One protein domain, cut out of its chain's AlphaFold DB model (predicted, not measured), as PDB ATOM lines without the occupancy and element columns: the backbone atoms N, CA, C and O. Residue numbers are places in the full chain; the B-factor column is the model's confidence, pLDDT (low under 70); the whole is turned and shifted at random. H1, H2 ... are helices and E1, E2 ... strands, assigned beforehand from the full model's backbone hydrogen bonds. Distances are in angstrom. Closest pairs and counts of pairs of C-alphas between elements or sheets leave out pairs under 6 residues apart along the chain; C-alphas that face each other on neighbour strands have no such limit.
ATOM      1  N   THR A  40     143.605 119.327 109.852       97.19
ATOM      2  CA  THR A  40     142.611 120.253 109.295       97.19
ATOM      3  C   THR A  40     141.247 119.580 109.296       97.19
ATOM      4  O   THR A  40     141.116 118.464 108.811       97.19
ATOM      5  N   PHE A  41     140.213 120.273 109.765       96.88
ATOM      6  CA  PHE A  41     138.837 119.799 109.629       96.88
ATOM      7  C   PHE A  41     138.209 120.384 108.363       96.88
ATOM      8  O   PHE A  41     138.022 121.598 108.256       96.88
ATOM      9  N   VAL A  42     137.899 119.521 107.398       96.06
ATOM     10  CA  VAL A  42     137.319 119.884 106.102       96.06
ATOM     11  C   VAL A  42     135.824 119.560 106.120       96.06
ATOM     12  O   VAL A  42     135.457 118.389 106.216       96.06
ATOM     13  N   PRO A  43     134.925 120.556 106.019       94.81
ATOM     14  CA  PRO A  43     133.498 120.280 105.875       94.81
ATOM     15  C   PRO A  43     133.234 119.409 104.634       94.81
ATOM     16  O   PRO A  43     133.840 119.678 103.593       94.81
ATOM     17  N   PRO A  44     132.325 118.417 104.660       92.25
ATOM     18  CA  PRO A  44     132.095 117.564 103.490       92.25
ATOM     19  C   PRO A  44     131.554 118.349 102.294       92.25
ATOM     20  O   PRO A  44     132.018 118.162 101.170       92.25
ATOM     21  N   SER A  45     130.683 119.330 102.545       92.81
ATOM     22  CA  SER A  45     130.259 120.316 101.543       92.81
ATOM     23  C   SER A  45     131.433 121.083 100.932       92.81
ATOM     24  O   SER A  45     131.387 121.461  99.760       92.81
ATOM     25  N   ALA A  46     132.516 121.276 101.694       94.19
ATOM     26  CA  ALA A  46     133.722 121.881 101.175       94.19
ATOM     27  C   ALA A  46     134.506 120.974 100.247       94.19
ATOM     28  O   ALA A  46     134.994 121.417  99.217       94.19
ATOM     29  N   LEU A  47     134.558 119.690 100.526       93.38
ATOM     30  CA  LEU A  47     135.202 118.782  99.600       93.38
ATOM     31  C   LEU A  47     134.365 118.571  98.331       93.38
ATOM     32  O   LEU A  47     134.897 118.630  97.228       93.38
ATOM     33  N   ALA A  48     133.047 118.421  98.486       93.12
ATOM     34  CA  ALA A  48     132.121 118.129  97.396       93.12
ATOM     35  C   ALA A  48     132.065 119.227  96.323       93.12
ATOM     36  O   ALA A  48     131.909 118.919  95.144       93.12
ATOM     37  N   SER A  49     132.190 120.501  96.710       94.06
ATOM     38  CA  SER A  49     132.176 121.615  95.753       94.06
ATOM     39  C   SER A  49     133.567 122.073  95.299       94.06
ATOM     40  O   SER A  49     133.650 122.983  94.478       94.06
ATOM     41  N   ALA A  50     134.650 121.496  95.834       95.31
ATOM     42  CA  ALA A  50     136.001 121.817  95.381       95.31
ATOM     43  C   ALA A  50     136.285 121.134  94.030       95.31
ATOM     44  O   ALA A  50     135.877 119.986  93.834       95.31
ATOM     45  N   PRO A  51     136.995 121.795  93.097       96.50
ATOM     46  CA  PRO A  51     137.324 121.192  91.818       96.50
ATOM     47  C   PRO A  51     138.229 119.982  92.028       96.50
ATOM     48  O   PRO A  51     139.132 119.991  92.871       96.50
ATOM     49  N   THR A  52     138.003 118.954  91.217       97.38
ATOM     50  CA  THR A  52     139.011 117.916  91.033       97.38
ATOM     51  C   THR A  52     140.085 118.424  90.074       97.38
ATOM     52  O   THR A  52     139.816 119.259  89.211       97.38
ATOM     53  N   TRP A  53     141.312 117.948  90.247       97.81
ATOM     54  CA  TRP A  53     142.461 118.344  89.452       97.81
ATOM     55  C   TRP A  53     143.323 117.132  89.103       97.81
ATOM     56  O   TRP A  53     143.704 116.337  89.971       97.81
ATOM     57  N   ASP A  54     143.627 117.015  87.812       96.62
ATOM     58  CA  ASP A  54     144.618 116.087  87.282       96.62
ATOM     59  C   ASP A  54     145.918 116.844  86.952       96.62
ATOM     60  O   ASP A  54     145.951 117.586  85.960       96.62
ATOM     61  N   PRO A  55     146.999 116.657  87.734       95.06
ATOM     62  CA  PRO A  55     148.243 117.402  87.551       95.06
ATOM     63  C   PRO A  55     148.946 117.118  86.220       95.06
ATOM     64  O   PRO A  55     149.795 117.905  85.812       95.06
ATOM     65  N   MET A  56     148.610 116.019  85.537       96.81
ATOM     66  CA  MET A  56     149.247 115.645  84.271       96.81
ATOM     67  C   MET A  56     148.569 116.272  83.051       96.81
ATOM     68  O   MET A  56     149.193 116.381  81.997       96.81
ATOM     69  N   HIS A  57     147.302 116.679  83.174       97.19
ATOM     70  CA  HIS A  57     146.476 117.063  82.022       97.19
ATOM     71  C   HIS A  57     145.776 118.416  82.174       97.19
ATOM     72  O   HIS A  57     145.245 118.940  81.195       97.19
ATOM     73  N   GLN A  58     145.736 118.984  83.378       97.00
ATOM     74  CA  GLN A  58     145.003 120.211  83.669       97.00
ATOM     75  C   GLN A  58     145.895 121.226  84.376       97.00
ATOM     76  O   GLN A  58     146.729 120.880  85.213       97.00
ATOM     77  N   ALA A  59     145.680 122.508  84.089       96.12
ATOM     78  CA  ALA A  59     146.248 123.572  84.903       96.12
ATOM     79  C   ALA A  59     145.632 123.541  86.309       96.12
ATOM     80  O   ALA A  59     144.459 123.197  86.470       96.12
ATOM     81  N   VAL A  60     146.415 123.918  87.323       97.12
ATOM     82  CA  VAL A  60     145.906 124.000  88.694       97.12
ATOM     83  C   VAL A  60     144.776 125.048  88.765       97.12
ATOM     84  O   VAL A  60     144.999 126.192  88.365       97.12
ATOM     85  N   PRO A  61     143.568 124.705  89.258       97.31
ATOM     86  CA  PRO A  61     142.430 125.631  89.291       97.31
ATOM     87  C   PRO A  61     142.649 126.862  90.182       97.31
ATOM     88  O   PRO A  61     142.042 127.908  89.964       97.31
ATOM     89  N   PHE A  62     143.533 126.743  91.174       98.12
ATOM     90  CA  PHE A  62     143.906 127.822  92.076       98.12
ATOM     91  C   PHE A  62     145.413 127.784  92.307       98.12
ATOM     92  O   PHE A  62     145.962 126.791  92.784       98.12
ATOM     93  N   SER A  63     146.096 128.847  91.905       98.06
ATOM     94  CA  SER A  63     147.557 128.926  91.931       98.06
ATOM     95  C   SER A  63     148.119 129.102  93.342       98.06
ATOM     96  O   SER A  63     147.450 129.592  94.254       98.06
ATOM     97  N   LEU A  64     149.405 128.779  93.494       97.94
ATOM     98  CA  LEU A  64     150.161 129.006  94.724       97.94
ATOM     99  C   LEU A  64     150.112 130.478  95.168       97.94
ATOM    100  O   LEU A  64     149.903 130.757  96.347       97.94
ATOM    101  N   GLN A  65     150.250 131.424  94.232       98.19
ATOM    102  CA  GLN A  65     150.189 132.858  94.534       98.19
ATOM    103  C   GLN A  65     148.824 133.245  95.118       98.19
ATOM    104  O   GLN A  65     148.763 133.897  96.157       98.19
ATOM    105  N   GLN A  66     147.732 132.769  94.513       98.38
ATOM    106  CA  GLN A  66     146.380 133.025  95.015       98.38
ATOM    107  C   GLN A  66     146.149 132.399  96.401       98.38
ATOM    108  O   GLN A  66     145.454 132.989  97.231       98.38
ATOM    109  N   ALA A  67     146.748 131.237  96.686       98.44
ATOM    110  CA  ALA A  67     146.713 130.621  98.015       98.44
ATOM    111  C   ALA A  67     147.436 131.472  99.061       98.44
ATOM    112  O   ALA A  67     146.868 131.750 100.121       98.44
ATOM    113  N   LEU A  68     148.642 131.952  98.755       97.94
ATOM    114  CA  LEU A  68     149.385 132.841  99.647       97.94
ATOM    115  C   LEU A  68     148.657 134.169  99.872       97.94
ATOM    116  O   LEU A  68     148.581 134.633 101.011       97.94
ATOM    117  N   ASP A  69     148.067 134.748  98.827       97.69
ATOM    118  CA  ASP A  69     147.283 135.975  98.942       97.69
ATOM    119  C   ASP A  69     146.045 135.759  99.816       97.69
ATOM    120  O   ASP A  69     145.774 136.563 100.709       97.69
ATOM    121  N   ARG A  70     145.344 134.627  99.658       98.12
ATOM    122  CA  ARG A  70     144.207 134.264 100.515       98.12
ATOM    123  C   ARG A  70     144.612 134.157 101.987       98.12
ATOM    124  O   ARG A  70     143.897 134.666 102.854       98.12
ATOM    125  N   VAL A  71     145.745 133.514 102.272       97.88
ATOM    126  CA  VAL A  71     146.279 133.396 103.636       97.88
ATOM    127  C   VAL A  71     146.662 134.770 104.189       97.88
ATOM    128  O   VAL A  71     146.271 135.112 105.305       97.88
ATOM    129  N   ARG A  72     147.350 135.602 103.399       96.44
ATOM    130  CA  ARG A  72     147.724 136.970 103.783       96.44
ATOM    131  C   ARG A  72     146.494 137.819 104.106       96.44
ATOM    132  O   ARG A  72     146.462 138.456 105.154       96.44
ATOM    133  N   THR A  73     145.451 137.774 103.274       97.12
ATOM    134  CA  THR A  73     144.182 138.473 103.541       97.12
ATOM    135  C   THR A  73     143.566 138.043 104.873       97.12
ATOM    136  O   THR A  73     143.060 138.884 105.611       97.12
ATOM    137  N   ARG A  74     143.618 136.748 105.216       96.81
ATOM    138  CA  ARG A  74     143.061 136.233 106.478       96.81
ATOM    139  C   ARG A  74     143.832 136.693 107.714       96.81
ATOM    140  O   ARG A  74     143.218 136.859 108.772       96.81
ATOM    141  N   LEU A  75     145.151 136.806 107.594       95.88
ATOM    142  CA  LEU A  75     146.057 137.185 108.676       95.88
ATOM    143  C   LEU A  75     146.100 138.702 108.906       95.88
ATOM    144  O   LEU A  75     146.379 139.135 110.023       95.88
ATOM    145  N   GLY A  76     145.788 139.492 107.875       94.06
ATOM    146  CA  GLY A  76     145.850 140.948 107.918       94.06
ATOM    147  C   GLY A  76     147.286 141.471 107.909       94.06
ATOM    148  O   GLY A  76     148.212 140.807 107.442       94.06
ATOM    149  N   ASN A  77     147.471 142.684 108.426       88.31
ATOM    150  CA  ASN A  77     148.783 143.317 108.504       88.31
ATOM    151  C   ASN A  77     149.568 142.724 109.681       88.31
ATOM    152  O   ASN A  77     149.285 143.016 110.840       88.31
ATOM    153  N   GLY A  78     150.553 141.885 109.379       88.38
ATOM    154  CA  GLY A  78     151.505 141.361 110.349       88.38
ATOM    155  C   GLY A  78     152.743 140.828 109.641       88.38
ATOM    156  O   GLY A  78     152.677 140.450 108.471       88.38
ATOM    157  N   ASP A  79     153.867 140.807 110.352       94.44
ATOM    158  CA  ASP A  79     155.134 140.293 109.832       94.44
ATOM    159  C   ASP A  79     155.165 138.759 109.912       94.44
ATOM    160  O   ASP A  79     155.778 138.150 110.788       94.44
ATOM    161  N   TYR A  80     154.369 138.124 109.050       96.88
ATOM    162  CA  TYR A  80     154.320 136.672 108.927       96.88
ATOM    163  C   TYR A  80     155.356 136.203 107.913       96.88
ATOM    164  O   TYR A  80     155.307 136.573 106.738       96.88
ATOM    165  N   GLN A  81     156.239 135.308 108.341       97.75
ATOM    166  CA  GLN A  81     157.236 134.702 107.470       97.75
ATOM    167  C   GLN A  81     156.714 133.365 106.938       97.75
ATOM    168  O   GLN A  81     156.411 132.460 107.716       97.75
ATOM    169  N   LEU A  82     156.628 133.209 105.615       97.69
ATOM    170  CA  LEU A  82     156.376 131.903 105.003       97.69
ATOM    171  C   LEU A  82     157.573 130.985 105.284       97.69
ATOM    172  O   LEU A  82     158.708 131.347 104.989       97.69
ATOM    173  N   THR A  83     157.316 129.811 105.857       97.69
ATOM    174  CA  THR A  83     158.375 128.849 106.217       97.69
ATOM    175  C   THR A  83     158.279 127.539 105.456       97.69
ATOM    176  O   THR A  83     159.293 126.867 105.323       97.69
ATOM    177  N   ALA A  84     157.092 127.157 104.986       97.81
ATOM    178  CA  ALA A  84     156.910 126.037 104.072       97.81
ATOM    179  C   ALA A  84     155.554 126.146 103.359       97.81
ATOM    180  O   ALA A  84     154.604 126.734 103.889       97.81
ATOM    181  N   ILE A  85     155.479 125.581 102.158       97.81
ATOM    182  CA  ILE A  85     154.242 125.396 101.405       97.81
ATOM    183  C   ILE A  85     154.359 124.128 100.559       97.81
ATOM    184  O   ILE A  85     155.332 123.956  99.832       97.81
ATOM    185  N   GLU A  86     153.359 123.258 100.648       97.94
ATOM    186  CA  GLU A  86     153.293 121.998  99.905       97.94
ATOM    187  C   GLU A  86     151.942 121.871  99.206       97.94
ATOM    188  O   GLU A  86     150.922 122.268  99.763       97.94
ATOM    189  N   LEU A  87     151.917 121.303  98.001       97.75
ATOM    190  CA  LEU A  87     150.687 120.936  97.300       97.75
ATOM    191  C   LEU A  87     150.492 119.425  97.426       97.75
ATOM    192  O   LEU A  87     151.322 118.659  96.938       97.75
ATOM    193  N   LYS A  88     149.414 118.999  98.090       97.50
ATOM    194  CA  LYS A  88     149.211 117.599  98.485       97.50
ATOM    195  C   LYS A  88     147.854 117.072  98.014       97.50
ATOM    196  O   LYS A  88     146.882 117.832  98.001       97.50
ATOM    197  N   PRO A  89     147.759 115.792  97.617       97.25
ATOM    198  CA  PRO A  89     146.474 115.156  97.373       97.25
ATOM    199  C   PRO A  89     145.765 114.889  98.706       97.25
ATOM    200  O   PRO A  89     146.401 114.525  99.691       97.25
ATOM    201  N   ILE A  90     144.440 115.014  98.732       96.69
ATOM    202  CA  ILE A  90     143.633 114.664  99.903       96.69
ATOM    203  C   ILE A  90     143.444 113.143  99.918       96.69
ATOM    204  O   ILE A  90     142.816 112.567  99.024       96.69
ATOM    205  N   ALA A  91     144.005 112.477 100.930       94.25
ATOM    206  CA  ALA A  91     143.949 111.024 101.058       94.25
ATOM    207  C   ALA A  91     142.498 110.507 101.045       94.25
ATOM    208  O   ALA A  91     141.621 111.065 101.698       94.25
ATOM    209  N   GLY A  92     142.234 109.448 100.274       93.69
ATOM    210  CA  GLY A  92     140.887 108.880 100.113       93.69
ATOM    211  C   GLY A  92     139.964 109.644  99.152       93.69
ATOM    212  O   GLY A  92     138.904 109.128  98.806       93.69
ATOM    213  N   HIS A  93     140.371 110.816  98.651       94.88
ATOM    214  CA  HIS A  93     139.545 111.676  97.802       94.88
ATOM    215  C   HIS A  93     140.247 111.985  96.478       94.88
ATOM    216  O   HIS A  93     140.917 113.003  96.304       94.88
ATOM    217  N   ARG A  94     140.099 111.064  95.517       95.19
ATOM    218  CA  ARG A  94     140.787 111.127  94.221       95.19
ATOM    219  C   ARG A  94     140.516 112.449  93.504       95.19
ATOM    220  O   ARG A  94     139.371 112.846  93.324       95.19
ATOM    221  N   GLY A  95     141.588 113.082  93.037       96.62
ATOM    222  CA  GLY A  95     141.519 114.342  92.303       96.62
ATOM    223  C   GLY A  95     141.302 115.560  93.197       96.62
ATOM    224  O   GLY A  95     141.411 116.667  92.692       96.62
ATOM    225  N   HIS A  96     141.054 115.409  94.497       97.56
ATOM    226  CA  HIS A  96     141.036 116.542  95.412       97.56
ATOM    227  C   HIS A  96     142.437 116.797  95.960       97.56
ATOM    228  O   HIS A  96     143.156 115.876  96.344       97.56
ATOM    229  N   TRP A  97     142.815 118.068  95.992       98.19
ATOM    230  CA  TRP A  97     144.130 118.530  96.419       98.19
ATOM    231  C   TRP A  97     143.982 119.790  97.262       98.19
ATOM    232  O   TRP A  97     142.957 120.479  97.219       98.19
ATOM    233  N   HIS A  98     145.029 120.107  98.010       98.44
ATOM    234  CA  HIS A  98     145.101 121.317  98.814       98.44
ATOM    235  C   HIS A  98     146.544 121.789  98.979       98.44
ATOM    236  O   HIS A  98     147.483 120.997  98.895       98.44
ATOM    237  N   TYR A  99     146.719 123.086  99.218       98.50
ATOM    238  CA  TYR A  99     147.988 123.630  99.683       98.50
ATOM    239  C   TYR A  99     148.044 123.572 101.203       98.50
ATOM    240  O   TYR A  99     147.202 124.179 101.863       98.50
ATOM    241  N   LEU A 100     149.069 122.933 101.752       98.38
ATOM    242  CA  LEU A 100     149.415 123.019 103.161       98.38
ATOM    243  C   LEU A 100     150.448 124.131 103.345       98.38
ATOM    244  O   LEU A 100     151.556 124.058 102.820       98.38
ATOM    245  N   VAL A 101     150.081 125.174 104.079       98.31
ATOM    246  CA  VAL A 101     150.895 126.376 104.277       98.31
ATOM    247  C   VAL A 101     151.326 126.464 105.732       98.31
ATOM    248  O   VAL A 101     150.485 126.426 106.632       98.31
ATOM    249  N   ARG A 102     152.627 126.661 105.965       98.19
ATOM    250  CA  ARG A 102     153.193 126.944 107.286       98.19
ATOM    251  C   ARG A 102     153.859 128.310 107.313       98.19
ATOM    252  O   ARG A 102     154.796 128.593 106.559       98.19
ATOM    253  N   LEU A 103     153.442 129.137 108.260       97.75
ATOM    254  CA  LEU A 103     154.043 130.441 108.527       97.75
ATOM    255  C   LEU A 103     154.578 130.513 109.951       97.75
ATOM    256  O   LEU A 103     154.081 129.828 110.841       97.75
ATOM    257  N   ARG A 104     155.547 131.395 110.173       97.56
ATOM    258  CA  ARG A 104     155.952 131.865 111.496       97.56
ATOM    259  C   ARG A 104     155.291 133.217 111.743       97.56
ATOM    260  O   ARG A 104     155.442 134.130 110.936       97.56
ATOM    261  N   ALA A 105     154.523 133.319 112.823       96.81
ATOM    262  CA  ALA A 105     153.927 134.574 113.261       96.81
ATOM    263  C   ALA A 105     154.969 135.475 113.959       96.81
ATOM    264  O   ALA A 105     156.020 134.972 114.368       96.81
ATOM    265  N   PRO A 106     154.681 136.779 114.148       96.31
ATOM    266  CA  PRO A 106     155.589 137.702 114.840       96.31
ATOM    267  C   PRO A 106     155.968 137.271 116.267       96.31
ATOM    268  O   PRO A 106     157.047 137.592 116.748       96.31
ATOM    269  N   ASP A 107     155.099 136.510 116.939       96.00
ATOM    270  CA  ASP A 107     155.350 135.921 118.263       96.00
ATOM    271  C   ASP A 107     156.235 134.655 118.218       96.00
ATOM    272  O   ASP A 107     156.411 133.972 119.227       96.00
ATOM    273  N   GLY A 108     156.761 134.309 117.040       95.81
ATOM    274  CA  GLY A 108     157.570 133.121 116.784       95.81
ATOM    275  C   GLY A 108     156.771 131.823 116.646       95.81
ATOM    276  O   GLY A 108     157.348 130.801 116.263       95.81
ATOM    277  N   ARG A 109     155.459 131.823 116.917       95.19
ATOM    278  CA  ARG A 109     154.643 130.602 116.880       95.19
ATOM    279  C   ARG A 109     154.303 130.212 115.440       95.19
ATOM    280  O   ARG A 109     154.020 131.082 114.611       95.19
ATOM    281  N   PRO A 110     154.278 128.908 115.119       96.25
ATOM    282  CA  PRO A 110     153.863 128.468 113.802       96.25
ATOM    283  C   PRO A 110     152.344 128.620 113.623       96.25
ATOM    284  O   PRO A 110     151.560 128.406 114.549       96.25
ATOM    285  N   ARG A 111     151.927 128.963 112.405       97.06
ATOM    286  CA  ARG A 111     150.534 128.984 111.948       97.06
ATOM    287  C   ARG A 111     150.413 128.072 110.739       97.06
ATOM    288  O   ARG A 111     151.256 128.140 109.846       97.06
ATOM    289  N   TYR A 112     149.365 127.258 110.716       97.75
ATOM    290  CA  TYR A 112     149.124 126.292 109.653       97.75
ATOM    291  C   TYR A 112     147.775 126.557 108.998       97.75
ATOM    292  O   TYR A 112     146.797 126.895 109.671       97.75
ATOM    293  N   PHE A 113     147.728 126.391 107.684       98.25
ATOM    294  CA  PHE A 113     146.514 126.533 106.896       98.25
ATOM    295  C   PHE A 113     146.475 125.484 105.799       98.25
ATOM    296  O   PHE A 113     147.502 125.195 105.192       98.25
ATOM    297  N   SER A 114     145.275 125.005 105.502       98.31
ATOM    298  CA  SER A 114     144.993 124.223 104.305       98.31
ATOM    299  C   SER A 114     144.157 125.073 103.357       98.31
ATOM    300  O   SER A 114     143.145 125.649 103.763       98.31
ATOM    301  N   VAL A 115     144.581 125.193 102.101       98.50
ATOM    302  CA  VAL A 115     143.867 125.950 101.064       98.50
ATOM    303  C   VAL A 115     143.415 124.988  99.977       98.50
ATOM    304  O   VAL A 115     144.246 124.440  99.257       98.50
ATOM    305  N   LEU A 116     142.106 124.778  99.847       98.38
ATOM    306  CA  LEU A 116     141.546 123.945  98.780       98.38
ATOM    307  C   LEU A 116     141.758 124.608  97.410       98.38
ATOM    308  O   LEU A 116     141.907 125.829  97.316       98.38
ATOM    309  N   LEU A 117     141.721 123.819  96.334       98.00
ATOM    310  CA  LEU A 117     141.929 124.319  94.965       98.00
ATOM    311  C   LEU A 117     140.781 125.175  94.395       98.00
ATOM    312  O   LEU A 117     140.801 125.517  93.222       98.00
ATOM    313  N   ASP A 118     139.796 125.565  95.198       97.62
ATOM    314  CA  ASP A 118     138.855 126.655  94.885       97.62
ATOM    315  C   ASP A 118     139.146 127.946  95.668       97.62
ATOM    316  O   ASP A 118     138.400 128.924  95.586       97.62
ATOM    317  N   GLY A 119     140.217 127.954  96.461       97.81
ATOM    318  CA  GLY A 119     140.627 129.081  97.280       97.81
ATOM    319  C   GLY A 119     139.964 129.174  98.649       97.81
ATOM    320  O   GLY A 119     140.152 130.192  99.329       97.81
ATOM    321  N   ARG A 120     139.207 128.157  99.085       98.19
ATOM    322  CA  ARG A 120     138.737 128.078 100.472       98.19
ATOM    323  C   ARG A 120     139.890 127.817 101.423       98.19
ATOM    324  O   ARG A 120     140.677 126.896 101.238       98.19
ATOM    325  N   LEU A 121     139.949 128.643 102.459       98.19
ATOM    326  CA  LEU A 121     140.980 128.625 103.485       98.19
ATOM    327  C   LEU A 121     140.438 127.979 104.757       98.19
ATOM    328  O   LEU A 121     139.464 128.465 105.331       98.19
ATOM    329  N   LEU A 122     141.113 126.936 105.221       97.94
ATOM    330  CA  LEU A 122     140.787 126.207 106.436       97.94
ATOM    331  C   LEU A 122     141.947 126.349 107.432       97.94
ATOM    332  O   LEU A 122     143.106 126.159 107.051       97.94
ATOM    333  N   PRO A 123     141.681 126.711 108.700       97.31
ATOM    334  CA  PRO A 123     142.716 126.707 109.719       97.31
ATOM    335  C   PRO A 123     143.158 125.268 109.990       97.31
ATOM    336  O   PRO A 123     142.332 124.356 110.050       97.31
ATOM    337  N   ALA A 124     144.456 125.090 110.195       96.88
ATOM    338  CA  ALA A 124     145.030 123.813 110.565       96.88
ATOM    339  C   ALA A 124     145.774 123.947 111.898       96.88
ATOM    340  O   ALA A 124     146.308 125.010 112.234       96.88
ATOM    341  N   THR A 125     145.788 122.875 112.682       94.69
ATOM    342  CA  THR A 125     146.375 122.868 114.024       94.69
ATOM    343  C   THR A 125     147.434 121.785 114.099       94.69
ATOM    344  O   THR A 125     147.225 120.685 113.598       94.69
ATOM    345  N   ARG A 126     148.576 122.080 114.727       94.06
ATOM    346  CA  ARG A 126     149.537 121.032 115.088       94.06
ATOM    347  C   ARG A 126     148.859 120.093 116.079       94.06
ATOM    348  O   ARG A 126     148.348 120.562 117.096       94.06
ATOM    349  N   GLU A 127     148.880 118.798 115.806       87.38
ATOM    350  CA  GLU A 127     148.407 117.831 116.788       87.38
ATOM    351  C   GLU A 127     149.340 117.871 118.005       87.38
ATOM    352  O   GLU A 127     150.565 117.823 117.829       87.38
TER     353      GLU A 127
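AT A GLANCE: This is residues 40 to 127 of the 132 residues of an uncharacterized protein of endosymbiont of unidentified scaly snail isolate Monju (UniProt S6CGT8). What would one see first? A strongly twisted sheet of four antiparallel strands, E2 to E5, has the helix H2 packed slantwise over one face, while the short helix H1 sits off the sheet. What joins the two helices? The long link of residues 50 to 63 loops out from H1 and returns to H2, and E1 opens the printed part beside E5. How is it made up? The printed part has 88 residues with two named helices and five named strands, in the order E1 H1 H2 E2 E3 E4 E5, and its class is mixed, helices and strands; the sheet's order is E2 - E3 - E4 - E5. It is compact, with a radius of gyration of the C-alphas of 13.1 A, and spans 39 by 26 by 18 A, only just elongated.

HOW THE PARTS SIT: Where do the first elements lie? E1, residues 40 to 42, pairs with no named strand; its closest C-alpha to E5, residues 121 to 126, is that of Thr 40, 4.5 A from that of Ala 124. H1, residues 44 to 49, is not on the sheet, but only just, with 4 pairs of C-alphas within 10 A. How does H2 stand? H2, residues 64 to 75, is on the sheet at a height over the sheet of 9.1 A, in two layers, a helix on one face of a sheet. It lies over E3, residues 97 to 104, and only just over E4, residues 110 to 116, where 3 of its C-alphas fall; it runs slantwise to the strands, at 51 degrees to E3 on the local plane, and the closest C-alphas of H2 and E4 are those of Ala 67 and Val 115, 6.3 A apart. How do the strands pair? E2, residues 81 to 89, opens a meander, each strand the antiparallel neighbour of the one before, through E3, E4 and E5. Within hydrogen-bond range are N 86 and O 100 at 2.9 A in the hairpin E2 and E3, N 101 and O 113 at 2.8 A in E3 and E4, and N 122 and O 114 at 2.8 A in E4 and E5. Are the helices' backbones complete? In H1 and H2 every O i to N i+4 pair is within hydrogen-bond range.

IN THESE COORDINATES: Where does the printed part begin? E1, residues 40 to 42, has C-alpha 40 at (142.611, 120.253, 109.295); H1 follows at 44 to 49. How long are the others? H2, 64 to 75, measures 16.7 A; E2, 81 to 89, 24.5 A; E3, 97 to 104, 23.3 A; E4, 110 to 116, 19.9 A; and E5, 121 to 126, 16.3 A, ending with C-alpha 126 at (149.537, 121.032, 115.088).

THE WHOLE: How large is it? The two C-alphas farthest apart, of His 57 and Asp 107, are 41.8 A apart. Is it unbroken and sure? The printed part has no cut, and no printed residue is under 70 in pLDDT. Which link is long? The link from H1 to H2, 14 residues, is long.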